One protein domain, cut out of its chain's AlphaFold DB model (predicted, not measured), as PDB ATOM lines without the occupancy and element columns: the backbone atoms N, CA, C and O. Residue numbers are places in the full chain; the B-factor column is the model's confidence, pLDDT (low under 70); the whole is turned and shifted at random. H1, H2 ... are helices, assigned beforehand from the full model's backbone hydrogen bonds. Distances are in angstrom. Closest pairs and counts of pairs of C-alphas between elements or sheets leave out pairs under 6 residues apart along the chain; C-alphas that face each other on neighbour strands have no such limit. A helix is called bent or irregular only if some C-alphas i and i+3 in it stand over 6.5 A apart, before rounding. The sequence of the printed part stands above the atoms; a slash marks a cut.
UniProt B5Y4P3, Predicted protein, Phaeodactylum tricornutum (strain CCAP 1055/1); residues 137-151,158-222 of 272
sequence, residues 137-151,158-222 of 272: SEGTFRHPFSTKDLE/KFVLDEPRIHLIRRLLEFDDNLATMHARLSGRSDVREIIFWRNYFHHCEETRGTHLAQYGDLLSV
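AT A GLANCE: This is residues 137 to 151 and 158 to 222 of the 272 residues of the protein "Predicted protein" of Phaeodactylum tricornutum (strain CCAP 1055/1) (UniProt B5Y4P3). One long helix, H4, makes the length of the model: its first part is set in a loose, partial collar of three shorter helices, and its residues 206 to 222 stick out as a free arm. In the collar, H1 packs on H4, H2 and H3 meet at a corner, and H2 stays away from H4. The printed part has 80 residues with four named helices, in the order H1, H2, H3, H4 along the chain, and no named strand; the class is all helix. The whole is loose, with a radius of gyration of the C-alphas of 14.7 A, and elongated, spanning 50 by 31 by 25 A.

IN THESE COORDINATES: H4 runs over residues 191 to 222, 47.2 A from first to last C-alpha, from C-alpha 191 at (17.382, 19.254, 32.821) to C-alpha 222 at (6.891, 2.907, -10.151). H3 is residues 177 to 186, 14.1 A long. H2 is residues 163 to 175, 18.8 A long, beginning at C-alpha 163 at (20.517, 27.717, 21.358). H1 is residues 139 to 142, 5.3 A long. No helix is bent.

HOW THE PARTS SIT: H4 touches H1 with its residues 196 to 204 alone; the closest C-alphas, those of Phe 141 and Phe 197, are 5.3 A apart. H3 and H4 form a helical hairpin, running opposite ways at a steep tilt of 41 degrees. They only just touch, with 3 pairs of C-alphas within 8 A, through residues 193 to 197 of H4 alone; the closest C-alphas are those of Leu 186 and Phe 197, 7.5 A apart. H1 and H3 are near each other, with 5 pairs of C-alphas within 10 A. H2 and H3 touch only at the corner by their link, with residues 172 to 174 of H2 alone, and run opposite ways at a steep tilt of 59 degrees; the closest C-alphas are those of Leu 173 and Ala 180, 5.1 A apart. H2 is apart from H4 and from H1. In H2 and H3 every O i to N i+4 pair is within hydrogen-bond range, in H4 27 of 28 are, and H1 is too short for such a pair.

THE WHOLE: The two C-alphas farthest apart are those of Arg 189 and Val 222, at 50.6 A. Residues 206 to 222 of H4 stand free; the body without them has 63 residues, spans 32 by 26 by 24 A and has a radius of gyration of 11.1 A. Residues 152 to 157 are not printed, and C-alphas 151 and 158 are 11.2 A apart across this cut, which lies in the link from H1 to H2. The links from H2 to H3 and from H3 to H4 are tight. The mean pLDDT of the printed part is 91.1, and residues 219 to 222 are under 70.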
ATOM      1  N   SER A 137       0.174  11.342  22.197       97.56
ATOM      2  CA  SER A 137       0.563  10.067  22.802       97.56
ATOM      3  C   SER A 137       1.658  10.244  23.853       97.56
ATOM      4  O   SER A 137       2.799  10.586  23.557       97.56
ATOM      5  N   GLU A 138       1.352   9.913  25.111       96.88
ATOM      6  CA  GLU A 138       2.349   9.935  26.188       96.88
ATOM      7  C   GLU A 138       3.508   8.947  25.961       96.88
ATOM      8  O   GLU A 138       4.627   9.189  26.420       96.88
ATOM      9  N   GLY A 139       3.263   7.853  25.230       96.94
ATOM     10  CA  GLY A 139       4.278   6.844  24.924       96.94
ATOM     11  C   GLY A 139       5.461   7.402  24.128       96.94
ATOM     12  O   GLY A 139       6.601   7.012  24.394       96.94
ATOM     13  N   THR A 140       5.203   8.374  23.249       96.50
ATOM     14  CA  THR A 140       6.203   9.074  22.425       96.50
ATOM     15  C   THR A 140       7.314   9.693  23.271       96.50
ATOM     16  O   THR A 140       8.471   9.709  22.880       96.50
ATOM     17  N   PHE A 141       6.992  10.189  24.468       96.50
ATOM     18  CA  PHE A 141       7.949  10.923  25.302       96.50
ATOM     19  C   PHE A 141       8.736  10.027  26.263       96.50
ATOM     20  O   PHE A 141       9.719  10.468  26.864       96.50
ATOM     21  N   ARG A 142       8.304   8.773  26.444       93.56
ATOM     22  CA  ARG A 142       8.885   7.830  27.416       93.56
ATOM     23  C   ARG A 142       9.853   6.826  26.791       93.56
ATOM     24  O   ARG A 142      10.646   6.236  27.521       93.56
ATOM     25  N   HIS A 143       9.772   6.635  25.478       93.19
ATOM     26  CA  HIS A 143      10.549   5.668  24.710       93.19
ATOM     27  C   HIS A 143      11.058   6.316  23.411       93.19
ATOM     28  O   HIS A 143      10.413   7.243  22.930       93.19
ATOM     29  N   PRO A 144      12.163   5.837  22.814       88.69
ATOM     30  CA  PRO A 144      12.931   4.656  23.216       88.69
ATOM     31  C   PRO A 144      13.935   4.909  24.349       88.69
ATOM     32  O   PRO A 144      14.287   3.958  25.040       88.69
ATOM     33  N   PHE A 145      14.363   6.153  24.579       87.69
ATOM     34  CA  PHE A 145      15.441   6.459  25.518       87.69
ATOM     35  C   PHE A 145      14.928   6.677  26.945       87.69
ATOM     36  O   PHE A 145      13.973   7.423  27.187       87.69
ATOM     37  N   SER A 146      15.619   6.067  27.906       86.38
ATOM     38  CA  SER A 146      15.403   6.228  29.341       86.38
ATOM     39  C   SER A 146      16.590   6.910  30.028       86.38
ATOM     40  O   SER A 146      17.694   7.000  29.494       86.38
ATOM     41  N   THR A 147      16.392   7.351  31.274       79.81
ATOM     42  CA  THR A 147      17.462   7.935  32.102       79.81
ATOM     43  C   THR A 147      18.612   6.963  32.339       79.81
ATOM     44  O   THR A 147      19.745   7.394  32.504       79.81
ATOM     45  N   LYS A 148      18.318   5.658  32.362       80.38
ATOM     46  CA  LYS A 148      19.314   4.599  32.576       80.38
ATOM     47  C   LYS A 148      20.247   4.440  31.373       80.38
ATOM     48  O   LYS A 148      21.440   4.233  31.554       80.38
ATOM     49  N   ASP A 149      19.721   4.624  30.164       75.25
ATOM     50  CA  ASP A 149      20.480   4.444  28.922       75.25
ATOM     51  C   ASP A 149      21.521   5.557  28.737       75.25
ATOM     52  O   ASP A 149      22.568   5.353  28.127       75.25
ATOM     53  N   LEU A 150      21.279   6.738  29.319       71.88
ATOM     54  CA  LEU A 150      22.237   7.843  29.291       71.88
ATOM     55  C   LEU A 150      23.554   7.515  30.014       71.88
ATOM     56  O   LEU A 150      24.588   8.081  29.661       71.88
ATOM     57  N   GLU A 151      23.522   6.638  31.022       72.00
ATOM     58  CA  GLU A 151      24.707   6.269  31.806       72.00
ATOM     59  C   GLU A 151      25.545   5.181  31.117       72.00
ATOM     60  O   GLU A 151      26.774   5.201  31.204       72.00
ATOM     61  N   LYS A 158      25.811  12.579  21.992       84.12
ATOM     62  CA  LYS A 158      25.154  13.256  23.110       84.12
ATOM     63  C   LYS A 158      24.159  14.268  22.545       84.12
ATOM     64  O   LYS A 158      24.564  15.241  21.917       84.12
ATOM     65  N   PHE A 159      22.871  14.048  22.784       90.00
ATOM     66  CA  PHE A 159      21.840  15.039  22.487       90.00
ATOM     67  C   PHE A 159      22.035  16.251  23.413       90.00
ATOM     68  O   PHE A 159      22.092  16.097  24.635       90.00
ATOM     69  N   VAL A 160      22.193  17.443  22.835       92.81
ATOM     70  CA  VAL A 160      22.432  18.703  23.558       92.81
ATOM     71  C   VAL A 160      21.346  19.700  23.171       92.81
ATOM     72  O   VAL A 160      21.008  19.814  21.999       92.81
ATOM     73  N   LEU A 161      20.809  20.438  24.139       94.50
ATOM     74  CA  LEU A 161      19.898  21.554  23.890       94.50
ATOM     75  C   LEU A 161      20.727  22.827  23.680       94.50
ATOM     76  O   LEU A 161      20.963  23.587  24.611       94.50
ATOM     77  N   ASP A 162      21.256  22.994  22.470       93.75
ATOM     78  CA  ASP A 162      21.932  24.221  22.050       93.75
ATOM     79  C   ASP A 162      20.915  25.311  21.679       93.75
ATOM     80  O   ASP A 162      19.727  25.048  21.485       93.75
ATOM     81  N   GLU A 163      21.382  26.556  21.582       94.12
ATOM     82  CA  GLU A 163      20.517  27.717  21.358       94.12
ATOM     83  C   GLU A 163      19.615  27.585  20.110       94.12
ATOM     84  O   GLU A 163      18.420  27.873  20.220       94.12
ATOM     85  N   PRO A 164      20.088  27.078  18.950       94.19
ATOM     86  CA  PRO A 164      19.222  26.881  17.787       94.19
ATOM     87  C   PRO A 164      18.112  25.847  18.025       94.19
ATOM     88  O   PRO A 164      16.978  26.050  17.584       94.19
ATOM     89  N   ARG A 165      18.394  24.750  18.751       94.50
ATOM     90  CA  ARG A 165      17.358  23.769  19.122       94.50
ATOM     91  C   ARG A 165      16.371  24.345  20.120       94.50
ATOM     92  O   ARG A 165      15.184  24.073  19.989       94.50
ATOM     93  N   ILE A 166      16.821  25.158  21.072       95.69
ATOM     94  CA  ILE A 166      15.922  25.844  22.010       95.69
ATOM     95  C   ILE A 166      14.969  26.772  21.242       95.69
ATOM     96  O   ILE A 166      13.766  26.762  21.503       95.69
ATOM     97  N   HIS A 167      15.460  27.518  20.249       95.75
ATOM     98  CA  HIS A 167      14.607  28.337  19.381       95.75
ATOM     99  C   HIS A 167      13.620  27.505  18.553       95.75
ATOM    100  O   HIS A 167      12.458  27.887  18.408       95.75
ATOM    101  N   LEU A 168      14.053  26.359  18.022       96.19
ATOM    102  CA  LEU A 168      13.162  25.417  17.345       96.19
ATOM    103  C   LEU A 168      12.070  24.893  18.286       96.19
ATOM    104  O   LEU A 168      10.901  24.886  17.917       96.19
ATOM    105  N   ILE A 169      12.442  24.506  19.506       97.50
ATOM    106  CA  ILE A 169      11.518  24.031  20.537       97.50
ATOM    107  C   ILE A 169      10.480  25.103  20.867       97.50
ATOM    108  O   ILE A 169       9.294  24.798  20.872       97.50
ATOM    109  N   ARG A 170      10.893  26.358  21.085       97.19
ATOM    110  CA  ARG A 170       9.958  27.467  21.352       97.19
ATOM    111  C   ARG A 170       8.914  27.594  20.242       97.19
ATOM    112  O   ARG A 170       7.726  27.576  20.538       97.19
ATOM    113  N   ARG A 171       9.348  27.599  18.977       96.44
ATOM    114  CA  ARG A 171       8.432  27.632  17.824       96.44
ATOM    115  C   ARG A 171       7.511  26.411  17.772       96.44
ATOM    116  O   ARG A 171       6.327  26.559  17.513       96.44
ATOM    117  N   LEU A 172       8.019  25.207  18.040       97.50
ATOM    118  CA  LEU A 172       7.189  23.996  18.086       97.50
ATOM    119  C   LEU A 172       6.093  24.087  19.150       97.50
ATOM    120  O   LEU A 172       4.952  23.726  18.882       97.50
ATOM    121  N   LEU A 173       6.435  24.599  20.332       97.62
ATOM    122  CA  LEU A 173       5.484  24.801  21.421       97.62
ATOM    123  C   LEU A 173       4.436  25.878  21.109       97.62
ATOM    124  O   LEU A 173       3.330  25.793  21.625       97.62
ATOM    125  N   GLU A 174       4.763  26.865  20.273       97.38
ATOM    126  CA  GLU A 174       3.804  27.866  19.783       97.38
ATOM    127  C   GLU A 174       2.809  27.284  18.767       97.38
ATOM    128  O   GLU A 174       1.691  27.780  18.651       97.38
ATOM    129  N   PHE A 175       3.203  26.246  18.021       96.88
ATOM    130  CA  PHE A 175       2.348  25.623  17.007       96.88
ATOM    131  C   PHE A 175       1.502  24.454  17.527       96.88
ATOM    132  O   PHE A 175       0.476  24.153  16.916       96.88
ATOM    133  N   ASP A 176       1.931  23.777  18.596       98.06
ATOM    134  CA  ASP A 176       1.283  22.573  19.125       98.06
ATOM    135  C   ASP A 176       1.025  22.678  20.643       98.06
ATOM    136  O   ASP A 176       1.887  22.391  21.482       98.06
ATOM    137  N   ASP A 177      -0.213  23.037  20.995       98.19
ATOM    138  CA  ASP A 177      -0.682  23.163  22.382       98.19
ATOM    139  C   ASP A 177      -0.630  21.835  23.161       98.19
ATOM    140  O   ASP A 177      -0.414  21.822  24.383       98.19
ATOM    141  N   ASN A 178      -0.818  20.697  22.480       98.31
ATOM    142  CA  ASN A 178      -0.738  19.385  23.123       98.31
ATOM    143  C   ASN A 178       0.708  19.090  23.512       98.31
ATOM    144  O   ASN A 178       0.968  18.657  24.640       98.31
ATOM    145  N   LEU A 179       1.659  19.401  22.628       98.12
ATOM    146  CA  LEU A 179       3.084  19.291  22.924       98.12
ATOM    147  C   LEU A 179       3.481  20.190  24.100       98.12
ATOM    148  O   LEU A 179       4.180  19.725  25.002       98.12
ATOM    149  N   ALA A 180       2.991  21.432  24.149       97.94
ATOM    150  CA  ALA A 180       3.222  22.341  25.276       97.94
ATOM    151  C   ALA A 180       2.663  21.795  26.595       97.94
ATOM    152  O   ALA A 180       3.364  21.780  27.615       97.94
ATOM    153  N   THR A 181       1.442  21.263  26.564       97.81
ATOM    154  CA  THR A 181       0.805  20.621  27.722       97.81
ATOM    155  C   THR A 181       1.613  19.413  28.204       97.81
ATOM    156  O   THR A 181       1.864  19.251  29.404       97.81
ATOM    157  N   MET A 182       2.076  18.574  27.277       97.88
ATOM    158  CA  MET A 182       2.887  17.397  27.582       97.88
ATOM    159  C   MET A 182       4.272  17.759  28.110       97.88
ATOM    160  O   MET A 182       4.727  17.148  29.082       97.88
ATOM    161  N   HIS A 183       4.910  18.781  27.541       97.31
ATOM    162  CA  HIS A 183       6.190  19.305  28.005       97.31
ATOM    163  C   HIS A 183       6.084  19.810  29.448       97.31
ATOM    164  O   HIS A 183       6.843  19.362  30.313       97.31
ATOM    165  N   ALA A 184       5.087  20.648  29.746       96.38
ATOM    166  CA  ALA A 184       4.847  21.155  31.097       96.38
ATOM    167  C   ALA A 184       4.589  20.023  32.110       96.38
ATOM    168  O   ALA A 184       5.058  20.084  33.250       96.38
ATOM    169  N   ARG A 185       3.875  18.969  31.692       96.38
ATOM    170  CA  ARG A 185       3.528  17.828  32.551       96.38
ATOM    171  C   ARG A 185       4.703  16.878  32.808       96.38
ATOM    172  O   ARG A 185       4.835  16.386  33.930       96.38
ATOM    173  N   LEU A 186       5.515  16.571  31.794       94.69
ATOM    174  CA  LEU A 186       6.492  15.473  31.845       94.69
ATOM    175  C   LEU A 186       7.943  15.921  32.055       94.69
ATOM    176  O   LEU A 186       8.695  15.211  32.727       94.69
ATOM    177  N   SER A 187       8.337  17.073  31.507       91.06
ATOM    178  CA  SER A 187       9.721  17.571  31.566       91.06
ATOM    179  C   SER A 187      10.132  17.924  33.006       91.06
ATOM    180  O   SER A 187      11.224  17.593  33.481       91.06
ATOM    181  N   GLY A 188       9.194  18.474  33.786       87.25
ATOM    182  CA  GLY A 188       9.425  18.855  35.180       87.25
ATOM    183  C   GLY A 188      10.507  19.936  35.324       87.25
ATOM    184  O   GLY A 188      10.747  20.712  34.413       87.25
ATOM    185  N   ARG A 189      11.160  20.010  36.494       88.12
ATOM    186  CA  ARG A 189      12.252  20.972  36.785       88.12
ATOM    187  C   ARG A 189      13.653  20.360  36.645       88.12
ATOM    188  O   ARG A 189      14.552  20.710  37.401       88.12
ATOM    189  N   SER A 190      13.804  19.335  35.812       92.38
ATOM    190  CA  SER A 190      15.034  18.548  35.748       92.38
ATOM    191  C   SER A 190      15.566  18.524  34.329       92.38
ATOM    192  O   SER A 190      14.986  17.857  33.480       92.38
ATOM    193  N   ASP A 191      16.721  19.150  34.126       89.88
ATOM    194  CA  ASP A 191      17.382  19.254  32.821       89.88
ATOM    195  C   ASP A 191      17.574  17.880  32.157       89.88
ATOM    196  O   ASP A 191      17.411  17.722  30.956       89.88
ATOM    197  N   VAL A 192      17.861  16.836  32.945       88.06
ATOM    198  CA  VAL A 192      17.999  15.460  32.434       88.06
ATOM    199  C   VAL A 192      16.681  14.939  31.857       88.06
ATOM    200  O   VAL A 192      16.679  14.302  30.805       88.06
ATOM    201  N   ARG A 193      15.555  15.201  32.531       92.12
ATOM    202  CA  ARG A 193      14.232  14.800  32.037       92.12
ATOM    203  C   ARG A 193      13.838  15.598  30.805       92.12
ATOM    204  O   ARG A 193      13.295  15.002  29.882       92.12
ATOM    205  N   GLU A 194      14.172  16.882  30.765       95.12
ATOM    206  CA  GLU A 194      13.955  17.740  29.600       95.12
ATOM    207  C   GLU A 194      14.738  17.251  28.376       95.12
ATOM    208  O   GLU A 194      14.170  17.059  27.303       95.12
ATOM    209  N   ILE A 195      16.026  16.941  28.548       94.00
ATOM    210  CA  ILE A 195      16.876  16.382  27.490       94.00
ATOM    211  C   ILE A 195      16.285  15.077  26.945       94.00
ATOM    212  O   ILE A 195      16.232  14.891  25.730       94.00
ATOM    213  N   ILE A 196      15.835  14.171  27.817       93.50
ATOM    214  CA  ILE A 196      15.253  12.886  27.400       93.50
ATOM    215  C   ILE A 196      13.906  13.087  26.709       93.50
ATOM    216  O   ILE A 196      13.661  12.458  25.682       93.50
ATOM    217  N   PHE A 197      13.064  13.976  27.237       96.56
ATOM    218  CA  PHE A 197      11.775  14.327  26.646       96.56
ATOM    219  C   PHE A 197      11.954  14.779  25.195       96.56
ATOM    220  O   PHE A 197      11.350  14.201  24.288       96.56
ATOM    221  N   TRP A 198      12.843  15.749  24.966       97.19
ATOM    222  CA  TRP A 198      13.103  16.270  23.627       97.19
ATOM    223  C   TRP A 198      13.806  15.251  22.734       97.19
ATOM    224  O   TRP A 198      13.432  15.113  21.573       97.19
ATOM    225  N   ARG A 199      14.768  14.483  23.262       95.31
ATOM    226  CA  ARG A 199      15.446  13.423  22.497       95.31
ATOM    227  C   ARG A 199      14.457  12.370  21.992       95.31
ATOM    228  O   ARG A 199      14.536  11.988  20.828       95.31
ATOM    229  N   ASN A 200      13.539  11.916  22.846       96.00
ATOM    230  CA  ASN A 200      12.503  10.953  22.472       96.00
ATOM    231  C   ASN A 200      11.546  11.549  21.437       96.00
ATOM    232  O   ASN A 200      11.308  10.930  20.405       96.00
ATOM    233  N   TYR A 201      11.060  12.771  21.661       97.69
ATOM    234  CA  TYR A 201      10.159  13.430  20.717       97.69
ATOM    235  C   TYR A 201      10.790  13.589  19.325       97.69
ATOM    236  O   TYR A 201      10.220  13.128  18.339       97.69
ATOM    237  N   PHE A 202      12.002  14.149  19.238       97.06
ATOM    238  CA  PHE A 202      12.690  14.311  17.954       97.06
ATOM    239  C   PHE A 202      13.011  12.975  17.277       97.06
ATOM    240  O   PHE A 202      12.949  12.902  16.056       97.06
ATOM    241  N   HIS A 203      13.294  11.910  18.036       95.75
ATOM    242  CA  HIS A 203      13.462  10.573  17.465       95.75
ATOM    243  C   HIS A 203      12.199  10.099  16.733       95.75
ATOM    244  O   HIS A 203      12.288   9.640  15.596       95.75
ATOM    245  N   HIS A 204      11.020  10.239  17.347       97.12
ATOM    246  CA  HIS A 204       9.754   9.852  16.707       97.12
ATOM    247  C   HIS A 204       9.391  10.749  15.523       97.12
ATOM    248  O   HIS A 204       8.849  10.258  14.534       97.12
ATOM    249  N   CYS A 205       9.725  12.042  15.575       96.94
ATOM    250  CA  CYS A 205       9.580  12.928  14.416       96.94
ATOM    251  C   CYS A 205      10.431  12.445  13.232       96.94
ATOM    252  O   CYS A 205       9.938  12.375  12.109       96.94
ATOM    253  N   GLU A 206      11.690  12.078  13.483       95.00
ATOM    254  CA  GLU A 206      12.601  11.545  12.464       95.00
ATOM    255  C   GLU A 206      12.110  10.208  11.890       95.00
ATOM    256  O   GLU A 206      12.121  10.021  10.674       95.00
ATOM    257  N   GLU A 207      11.620   9.299  12.737       95.50
ATOM    258  CA  GLU A 207      11.039   8.020  12.308       95.50
ATOM    259  C   GLU A 207       9.778   8.217  11.449       95.50
ATOM    260  O   GLU A 207       9.629   7.595  10.391       95.50
ATOM    261  N   THR A 208       8.900   9.136  11.862       96.19
ATOM    262  CA  THR A 208       7.682   9.497  11.122       96.19
ATOM    263  C   THR A 208       8.040  10.107   9.770       96.19
ATOM    264  O   THR A 208       7.514   9.675   8.742       96.19
ATOM    265  N   ARG A 209       9.003  11.037   9.736       94.31
ATOM    266  CA  ARG A 209       9.500  11.644   8.493       94.31
ATOM    267  C   ARG A 209      10.139  10.613   7.568       94.31
ATOM    268  O   ARG A 209       9.867  10.623   6.371       94.31
ATOM    269  N   GLY A 210      10.964   9.713   8.101       93.25
ATOM    270  CA  GLY A 210      11.587   8.642   7.321       93.25
ATOM    271  C   GLY A 210      10.552   7.704   6.699       93.25
ATOM    272  O   GLY A 210      10.654   7.368   5.519       93.25
ATOM    273  N   THR A 211       9.520   7.344   7.464       93.88
ATOM    274  CA  THR A 211       8.401   6.519   6.987       93.88
ATOM    275  C   THR A 211       7.608   7.233   5.896       93.88
ATOM    276  O   THR A 211       7.302   6.622   4.874       93.88
ATOM    277  N   HIS A 212       7.323   8.524   6.081       91.75
ATOM    278  CA  HIS A 212       6.638   9.352   5.091       91.75
ATOM    279  C   HIS A 212       7.438   9.406   3.784       91.75
ATOM    280  O   HIS A 212       6.949   8.984   2.743       91.75
ATOM    281  N   LEU A 213       8.716   9.794   3.837       89.88
ATOM    282  CA  LEU A 213       9.587   9.854   2.657       89.88
ATOM    283  C   LEU A 213       9.718   8.504   1.935       89.88
ATOM    284  O   LEU A 213       9.770   8.470   0.706       89.88
ATOM    285  N   ALA A 214       9.748   7.390   2.672       90.56
ATOM    286  CA  ALA A 214       9.793   6.057   2.077       90.56
ATOM    287  C   ALA A 214       8.525   5.724   1.270       90.56
ATOM    288  O   ALA A 214       8.629   5.076   0.229       90.56
ATOM    289  N   GLN A 215       7.349   6.193   1.706       88.69
ATOM    290  CA  GLN A 215       6.091   5.989   0.979       88.69
ATOM    291  C   GLN A 215       6.087   6.722  -0.372       88.69
ATOM    292  O   GLN A 215       5.694   6.136  -1.378       88.69
ATOM    293  N   TYR A 216       6.596   7.958  -0.435       82.69
ATOM    294  CA  TYR A 216       6.673   8.724  -1.692       82.69
ATOM    295  C   TYR A 216       7.836   8.292  -2.593       82.69
ATOM    296  O   TYR A 216       7.707   8.290  -3.819       82.69
ATOM    297  N   GLY A 217       8.962   7.870  -2.008       78.81
ATOM    298  CA  GLY A 217      10.101   7.343  -2.763       78.81
ATOM    299  C   GLY A 217       9.745   6.103  -3.593       78.81
ATOM    300  O   GLY A 217      10.231   5.955  -4.716       78.81
ATOM    301  N   ASP A 218       8.856   5.245  -3.083       74.88
ATOM    302  CA  ASP A 218       8.380   4.063  -3.813       74.88
ATOM    303  C   ASP A 218       7.487   4.444  -5.011       74.88
ATOM    304  O   ASP A 218       7.633   3.903  -6.109       74.88
ATOM    305  N   LEU A 219       6.636   5.466  -4.860       66.81
ATOM    306  CA  LEU A 219       5.744   5.939  -5.928       66.81
ATOM    307  C   LEU A 219       6.509   6.505  -7.135       66.81
ATOM    308  O   LEU A 219       6.142   6.239  -8.285       66.81
ATOM    309  N   LEU A 220       7.611   7.222  -6.895       62.69
ATOM    310  CA  LEU A 220       8.473   7.732  -7.968       62.69
ATOM    311  C   LEU A 220       9.212   6.602  -8.710       62.69
ATOM    312  O   LEU A 220       9.446   6.700  -9.918       62.69
ATOM    313  N   SER A 221       9.518   5.498  -8.020       61.72
ATOM    314  CA  SER A 221      10.150   4.313  -8.616       61.72
ATOM    315  C   SER A 221       9.212   3.598  -9.602       61.72
ATOM    316  O   SER A 221       9.633   3.189 -10.691       61.72
ATOM    317  N   VAL A 222       7.913   3.525  -9.283       59.38
ATOM    318  CA  VAL A 222       6.891   2.907 -10.151       59.38
ATOM    319  C   VAL A 222       6.634   3.739 -11.413       59.38
ATOM    320  O   VAL A 222       6.439   3.181 -12.497       59.38
TER     321      VAL A 222